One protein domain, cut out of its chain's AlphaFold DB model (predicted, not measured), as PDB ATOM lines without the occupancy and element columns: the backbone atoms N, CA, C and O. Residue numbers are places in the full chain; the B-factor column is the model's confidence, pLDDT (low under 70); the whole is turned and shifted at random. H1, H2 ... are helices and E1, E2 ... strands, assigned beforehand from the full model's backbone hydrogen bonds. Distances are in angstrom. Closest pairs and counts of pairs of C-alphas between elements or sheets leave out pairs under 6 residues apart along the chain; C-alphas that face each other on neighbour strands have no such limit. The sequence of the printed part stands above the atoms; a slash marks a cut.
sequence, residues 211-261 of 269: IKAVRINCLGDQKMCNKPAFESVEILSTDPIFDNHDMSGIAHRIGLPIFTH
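Overview. This is residues 211 to 261 of the 269 residues of the protein "MYND-type zinc finger protein samB" of Trichoderma gamsii (UniProt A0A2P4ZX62). The model is a ribbon of two antiparallel strands, E1 and E2, with the short helix H1 in the turn that joins them at one end, and with a loosely built loop region that holds a second short helix, H2, following from the other end of E2. In that region a long stretch without a named element, residues 237 to 248, leads to H2, and the residues after H2 come back to it, residues 259 to 260 pairing with residues 246 to 247. The printed part has 51 residues with two named helices and two named strands, in the order E1, H1, E2, H2; the sheet's order is E1 - E2. The class is mixed, helices and strands, with under half of the residues, 25, in named elements. The whole is only just loose, close to compact, with a radius of gyration of the C-alphas of 12.2 A and spans of 31 by 24 by 17 A.

Arrangement. The strand E1, residues 211 to 216, and the strand E2, residues 230 to 236, are antiparallel neighbours, with 142 degrees between their N-to-C directions. C-alphas 214 and 232 face each other at 4.6 A. N 211 and O 235, 2.8 A apart, and N 231 and O 215, 3.1 A apart, are within hydrogen-bond range. The helix H1, residues 219 to 224, follows E1 by a tight link of 2 residues, and a tight link of 5 residues joins H1 to E2. The helix H2, residues 249 to 254, is apart from E1 and apart from H1. In H1 every O i to N i+4 pair is within hydrogen-bond range; in H2 it is 1 of 2. The short pairing of residues 246 to 247 with residues 259 to 260 is antiparallel.

Along the chain. E1, residues 211 to 216, begins at C-alpha 211 at (7.979, -20.794, 29.426) and measures 15.4 A from first to last C-alpha. H1, residues 219 to 224, measures 8.3 A. E2, residues 230 to 236, begins at C-alpha 230 at (22.577, -17.340, 35.139) and measures 18.6 A. H2, residues 249 to 254, measures 9.3 A and ends at C-alpha 254 at (8.482, -8.818, 44.465).

Size, cuts and confidence. The two C-alphas farthest apart are those of Met 224 and Arg 253, at 33.4 A. The printed part has no cut. The link from E2 to H2, 12 residues, is long. The mean pLDDT of the printed part is 76.6, and 15 residues are under 70, among them residues 243 to 253; the mean of H2 is 65.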
ATOM      1  N   ILE A 211       7.765 -21.918  28.525       82.44
ATOM      2  CA  ILE A 211       7.979 -20.794  29.426       82.44
ATOM      3  C   ILE A 211       9.461 -20.446  29.366       82.44
ATOM      4  O   ILE A 211      10.319 -21.267  29.691       82.44
ATOM      5  N   LYS A 212       9.764 -19.208  28.971       88.38
ATOM      6  CA  LYS A 212      11.117 -18.661  29.087       88.38
ATOM      7  C   LYS A 212      11.394 -18.342  30.549       88.38
ATOM      8  O   LYS A 212      10.678 -17.546  31.155       88.38
ATOM      9  N   ALA A 213      12.432 -18.949  31.095       84.69
ATOM     10  CA  ALA A 213      12.855 -18.789  32.476       84.69
ATOM     11  C   ALA A 213      14.365 -18.528  32.552       84.69
ATOM     12  O   ALA A 213      15.094 -18.640  31.565       84.69
ATOM     13  N   VAL A 214      14.839 -18.160  33.742       86.81
ATOM     14  CA  VAL A 214      16.266 -18.020  34.038       86.81
ATOM     15  C   VAL A 214      16.627 -19.056  35.093       86.81
ATOM     16  O   VAL A 214      16.093 -19.025  36.201       86.81
ATOM     17  N   ARG A 215      17.536 -19.971  34.755       86.62
ATOM     18  CA  ARG A 215      18.124 -20.909  35.712       86.62
ATOM     19  C   ARG A 215      19.256 -20.207  36.453       86.62
ATOM     20  O   ARG A 215      20.156 -19.643  35.832       86.62
ATOM     21  N   ILE A 216      19.209 -20.263  37.782       86.50
ATOM     22  CA  ILE A 216      20.284 -19.800  38.662       86.50
ATOM     23  C   ILE A 216      21.118 -21.022  39.036       86.50
ATOM     24  O   ILE A 216      20.646 -21.901  39.757       86.50
ATOM     25  N   ASN A 217      22.343 -21.103  38.525       82.69
ATOM     26  CA  ASN A 217      23.219 -22.241  38.791       82.69
ATOM     27  C   ASN A 217      23.891 -22.098  40.158       82.69
ATOM     28  O   ASN A 217      24.400 -21.030  40.511       82.69
ATOM     29  N   CYS A 218      23.929 -23.187  40.925       81.81
ATOM     30  CA  CYS A 218      24.616 -23.201  42.212       81.81
ATOM     31  C   CYS A 218      26.141 -23.085  42.027       81.81
ATOM     32  O   CYS A 218      26.679 -23.306  40.942       81.81
ATOM     33  N   LEU A 219      26.869 -22.775  43.107       83.38
ATOM     34  CA  LEU A 219      28.336 -22.682  43.061       83.38
ATOM     35  C   LEU A 219      29.006 -23.994  42.617       83.38
ATOM     36  O   LEU A 219      30.080 -23.945  42.021       83.38
ATOM     37  N   GLY A 220      28.380 -25.143  42.896       82.31
ATOM     38  CA  GLY A 220      28.835 -26.452  42.424       82.31
ATOM     39  C   GLY A 220      28.793 -26.552  40.900       82.31
ATOM     40  O   GLY A 220      29.828 -26.790  40.289       82.31
ATOM     41  N   ASP A 221      27.643 -26.260  40.288       81.69
ATOM     42  CA  ASP A 221      27.465 -26.224  38.828       81.69
ATOM     43  C   ASP A 221      28.438 -25.239  38.155       81.69
ATOM     44  O   ASP A 221      29.005 -25.535  37.100       81.69
ATOM     45  N   GLN A 222      28.680 -24.082  38.779       86.44
ATOM     46  CA  GLN A 222      29.614 -23.084  38.250       86.44
ATOM     47  C   GLN A 222      31.067 -23.571  38.285       86.44
ATOM     48  O   GLN A 222      31.790 -23.430  37.304       86.44
ATOM     49  N   LYS A 223      31.510 -24.150  39.408       81.19
ATOM     50  CA  LYS A 223      32.916 -24.540  39.600       81.19
ATOM     51  C   LYS A 223      33.262 -25.897  38.994       81.19
ATOM     52  O   LYS A 223      34.356 -26.049  38.466       81.19
ATOM     53  N   MET A 224      32.359 -26.870  39.094       82.50
ATOM     54  CA  MET A 224      32.602 -28.255  38.674       82.50
ATOM     55  C   MET A 224      32.170 -28.508  37.232       82.50
ATOM     56  O   MET A 224      32.813 -29.279  36.527       82.50
ATOM     57  N   CYS A 225      31.101 -27.852  36.775       78.81
ATOM     58  CA  CYS A 225      30.550 -28.052  35.434       78.81
ATOM     59  C   CYS A 225      30.769 -26.844  34.509       78.81
ATOM     60  O   CYS A 225      30.242 -26.832  33.399       78.81
ATOM     61  N   ASN A 226      31.525 -25.831  34.960       87.06
ATOM     62  CA  ASN A 226      31.830 -24.597  34.227       87.06
ATOM     63  C   ASN A 226      30.578 -23.879  33.680       87.06
ATOM     64  O   ASN A 226      30.606 -23.287  32.599       87.06
ATOM     65  N   LYS A 227      29.451 -23.964  34.403       83.75
ATOM     66  CA  LYS A 227      28.201 -23.307  34.007       83.75
ATOM     67  C   LYS A 227      28.206 -21.819  34.376       83.75
ATOM     68  O   LYS A 227      28.766 -21.447  35.408       83.75
ATOM     69  N   PRO A 228      27.546 -20.950  33.593       90.12
ATOM     70  CA  PRO A 228      27.376 -19.549  33.968       90.12
ATOM     71  C   PRO A 228      26.466 -19.416  35.197       90.12
ATOM     72  O   PRO A 228      25.611 -20.265  35.446       90.12
ATOM     73  N   ALA A 229      26.607 -18.321  35.950       86.50
ATOM     74  CA  ALA A 229      25.786 -18.062  37.138       86.50
ATOM     75  C   ALA A 229      24.278 -17.972  36.827       86.50
ATOM     76  O   ALA A 229      23.453 -18.423  37.621       86.50
ATOM     77  N   PHE A 230      23.938 -17.441  35.653       90.56
ATOM     78  CA  PHE A 230      22.577 -17.340  35.139       90.56
ATOM     79  C   PHE A 230      22.551 -17.806  33.689       90.56
ATOM     80  O   PHE A 230      23.413 -17.413  32.902       90.56
ATOM     81  N   GLU A 231      21.548 -18.594  33.323       90.81
ATOM     82  CA  GLU A 231      21.310 -18.977  31.931       90.81
ATOM     83  C   GLU A 231      19.821 -18.944  31.600       90.81
ATOM     84  O   GLU A 231      18.972 -19.261  32.435       90.81
ATOM     85  N   SER A 232      19.496 -18.533  30.376       88.31
ATOM     86  CA  SER A 232      18.131 -18.618  29.868       88.31
ATOM     87  C   SER A 232      17.790 -20.073  29.582       88.31
ATOM     88  O   SER A 232      18.521 -20.742  28.851       88.31
ATOM     89  N   VAL A 233      16.661 -20.533  30.101       87.00
ATOM     90  CA  VAL A 233      16.137 -21.872  29.847       87.00
ATOM     91  C   VAL A 233      14.704 -21.779  29.358       87.00
ATOM     92  O   VAL A 233      13.978 -20.827  29.644       87.00
ATOM     93  N   GLU A 234      14.299 -22.790  28.614       87.69
ATOM     94  CA  GLU A 234      12.931 -22.975  28.172       87.69
ATOM     95  C   GLU A 234      12.404 -24.237  28.847       87.69
ATOM     96  O   GLU A 234      12.931 -25.326  28.630       87.69
ATOM     97  N   ILE A 235      11.407 -24.072  29.715       83.12
ATOM     98  CA  ILE A 235      10.778 -25.179  30.442       83.12
ATOM     99  C   ILE A 235       9.317 -25.289  30.037       83.12
ATOM    100  O   ILE A 235       8.681 -24.304  29.656       83.12
ATOM    101  N   LEU A 236       8.767 -26.494  30.098       78.38
ATOM    102  CA  LEU A 236       7.360 -26.697  29.783       78.38
ATOM    103  C   LEU A 236       6.502 -26.259  30.967       78.38
ATOM    104  O   LEU A 236       6.872 -26.457  32.118       78.38
ATOM    105  N   SER A 237       5.300 -25.752  30.703       75.62
ATOM    106  CA  SER A 237       4.305 -25.457  31.749       75.62
ATOM    107  C   SER A 237       3.866 -26.679  32.578       75.62
ATOM    108  O   SER A 237       3.064 -26.541  33.495       75.62
ATOM    109  N   THR A 238       4.339 -27.872  32.221       71.25
ATOM    110  CA  THR A 238       4.138 -29.150  32.917       71.25
ATOM    111  C   THR A 238       5.399 -29.635  33.638       71.25
ATOM    112  O   THR A 238       5.462 -30.797  34.030       71.25
ATOM    113  N   ASP A 239       6.440 -28.806  33.728       76.62
ATOM    114  CA  ASP A 239       7.690 -29.160  34.398       76.62
ATOM    115  C   ASP A 239       7.454 -29.380  35.911       76.62
ATOM    116  O   ASP A 239       6.768 -28.562  36.537       76.62
ATOM    117  N   PRO A 240       8.013 -30.446  36.523       68.00
ATOM    118  CA  PRO A 240       7.851 -30.740  37.951       68.00
ATOM    119  C   PRO A 240       8.218 -29.587  38.898       68.00
ATOM    120  O   PRO A 240       7.728 -29.552  40.030       68.00
ATOM    121  N   ILE A 241       9.030 -28.620  38.446       75.00
ATOM    122  CA  ILE A 241       9.359 -27.408  39.209       75.00
ATOM    123  C   ILE A 241       8.115 -26.600  39.612       75.00
ATOM    124  O   ILE A 241       8.134 -25.906  40.626       75.00
ATOM    125  N   PHE A 242       7.012 -26.702  38.863       74.25
ATOM    126  CA  PHE A 242       5.756 -26.018  39.182       74.25
ATOM    127  C   PHE A 242       4.897 -26.763  40.207       74.25
ATOM    128  O   PHE A 242       4.039 -26.144  40.832       74.25
ATOM    129  N   ASP A 243       5.144 -28.057  40.410       63.91
ATOM    130  CA  ASP A 243       4.332 -28.909  41.282       63.91
ATOM    131  C   ASP A 243       4.972 -29.132  42.664       63.91
ATOM    132  O   ASP A 243       4.245 -29.288  43.645       63.91
ATOM    133  N   ASN A 244       6.310 -29.126  42.769       58.03
ATOM    134  CA  ASN A 244       7.034 -29.387  44.022       58.03
ATOM    135  C   ASN A 244       8.188 -28.391  44.244       58.03
ATOM    136  O   ASN A 244       9.357 -28.684  43.962       58.03
ATOM    137  N   HIS A 245       7.840 -27.198  44.726       63.69
ATOM    138  CA  HIS A 245       8.774 -26.106  44.988       63.69
ATOM    139  C   HIS A 245       8.480 -25.415  46.319       63.69
ATOM    140  O   HIS A 245       7.327 -25.283  46.731       63.69
ATOM    141  N   ASP A 246       9.528 -24.862  46.921       59.31
ATOM    142  CA  ASP A 246       9.388 -23.874  47.985       59.31
ATOM    143  C   ASP A 246       9.264 -22.476  47.373       59.31
ATOM    144  O   ASP A 246      10.087 -22.059  46.554       59.31
ATOM    145  N   MET A 247       8.241 -21.724  47.785       59.81
ATOM    146  CA  MET A 247       8.164 -20.292  47.502       59.81
ATOM    147  C   MET A 247       8.682 -19.506  48.701       59.81
ATOM    148  O   MET A 247       8.085 -19.514  49.779       59.81
ATOM    149  N   SER A 248       9.766 -18.757  48.509       62.25
ATOM    150  CA  SER A 248      10.215 -17.793  49.515       62.25
ATOM    151  C   SER A 248       9.162 -16.697  49.714       62.25
ATOM    152  O   SER A 248       8.651 -16.131  48.746       62.25
ATOM    153  N   GLY A 249       8.896 -16.304  50.965       60.06
ATOM    154  CA  GLY A 249       8.009 -15.174  51.276       60.06
ATOM    155  C   GLY A 249       8.450 -13.841  50.646       60.06
ATOM    156  O   GLY A 249       7.645 -12.918  50.520       60.06
ATOM    157  N   ILE A 250       9.711 -13.739  50.207       63.19
ATOM    158  CA  ILE A 250      10.242 -12.598  49.449       63.19
ATOM    159  C   ILE A 250       9.713 -12.603  48.008       63.19
ATOM    160  O   ILE A 250       9.343 -11.540  47.512       63.19
ATOM    161  N   ALA A 251       9.599 -13.773  47.365       63.47
ATOM    162  CA  ALA A 251       9.094 -13.922  45.995       63.47
ATOM    163  C   ALA A 251       7.665 -13.365  45.855       63.47
ATOM    164  O   ALA A 251       7.349 -12.639  44.911       63.47
ATOM    165  N   HIS A 252       6.829 -13.591  46.874       60.31
ATOM    166  CA  HIS A 252       5.477 -13.034  46.937       60.31
ATOM    167  C   HIS A 252       5.465 -11.493  47.008       60.31
ATOM    168  O   HIS A 252       4.534 -10.856  46.521       60.31
ATOM    169  N   ARG A 253       6.480 -10.860  47.613       66.44
ATOM    170  CA  ARG A 253       6.548  -9.391  47.744       66.44
ATOM    171  C   ARG A 253       7.051  -8.698  46.481       66.44
ATOM    172  O   ARG A 253       6.672  -7.558  46.239       66.44
ATOM    173  N   ILE A 254       7.891  -9.370  45.696       75.19
ATOM    174  CA  ILE A 254       8.482  -8.818  44.465       75.19
ATOM    175  C   ILE A 254       7.629  -9.078  43.213       75.19
ATOM    176  O   ILE A 254       7.954  -8.564  42.149       75.19
ATOM    177  N   GLY A 255       6.558  -9.875  43.319       64.81
ATOM    178  CA  GLY A 255       5.682 -10.206  42.188       64.81
ATOM    179  C   GLY A 255       6.344 -11.081  41.117       64.81
ATOM    180  O   GLY A 255       5.817 -11.200  40.013       64.81
ATOM    181  N   LEU A 256       7.490 -11.686  41.434       72.06
ATOM    182  CA  LEU A 256       8.235 -12.586  40.561       72.06
ATOM    183  C   LEU A 256       8.329 -13.953  41.247       72.06
ATOM    184  O   LEU A 256       8.932 -14.039  42.321       72.06
ATOM    185  N   PRO A 257       7.739 -15.012  40.667       69.88
ATOM    186  CA  PRO A 257       7.832 -16.340  41.246       69.88
ATOM    187  C   PRO A 257       9.280 -16.833  41.174       69.88
ATOM    188  O   PRO A 257       9.897 -16.838  40.108       69.88
ATOM    189  N   ILE A 258       9.819 -17.239  42.322       76.69
ATOM    190  CA  ILE A 258      11.121 -17.896  42.430       76.69
ATOM    191  C   ILE A 258      10.845 -19.306  42.928       76.69
ATOM    192  O   ILE A 258      10.338 -19.475  44.036       76.69
ATOM    193  N   PHE A 259      11.180 -20.288  42.099       78.62
ATOM    194  CA  PHE A 259      11.031 -21.702  42.407       78.62
ATOM    195  C   PHE A 259      12.401 -22.305  42.699       78.62
ATOM    196  O   PHE A 259      13.357 -22.074  41.956       78.62
ATOM    197  N   THR A 260      12.500 -23.082  43.772       70.62
ATOM    198  CA  THR A 260      13.716 -23.825  44.111       70.62
ATOM    199  C   THR A 260      13.416 -25.313  44.134       70.62
ATOM    200  O   THR A 260      12.520 -25.749  44.854       70.62
ATOM    201  N   HIS A 261      14.182 -26.086  43.368       66.75
ATOM    202  CA  HIS A 261      14.109 -27.541  43.352       66.75
ATOM    203  C   HIS A 261      15.525 -28.117  43.449       66.75
ATOM    204  O   HIS A 261      16.407 -27.747  42.671       66.75
TER     205      HIS A 261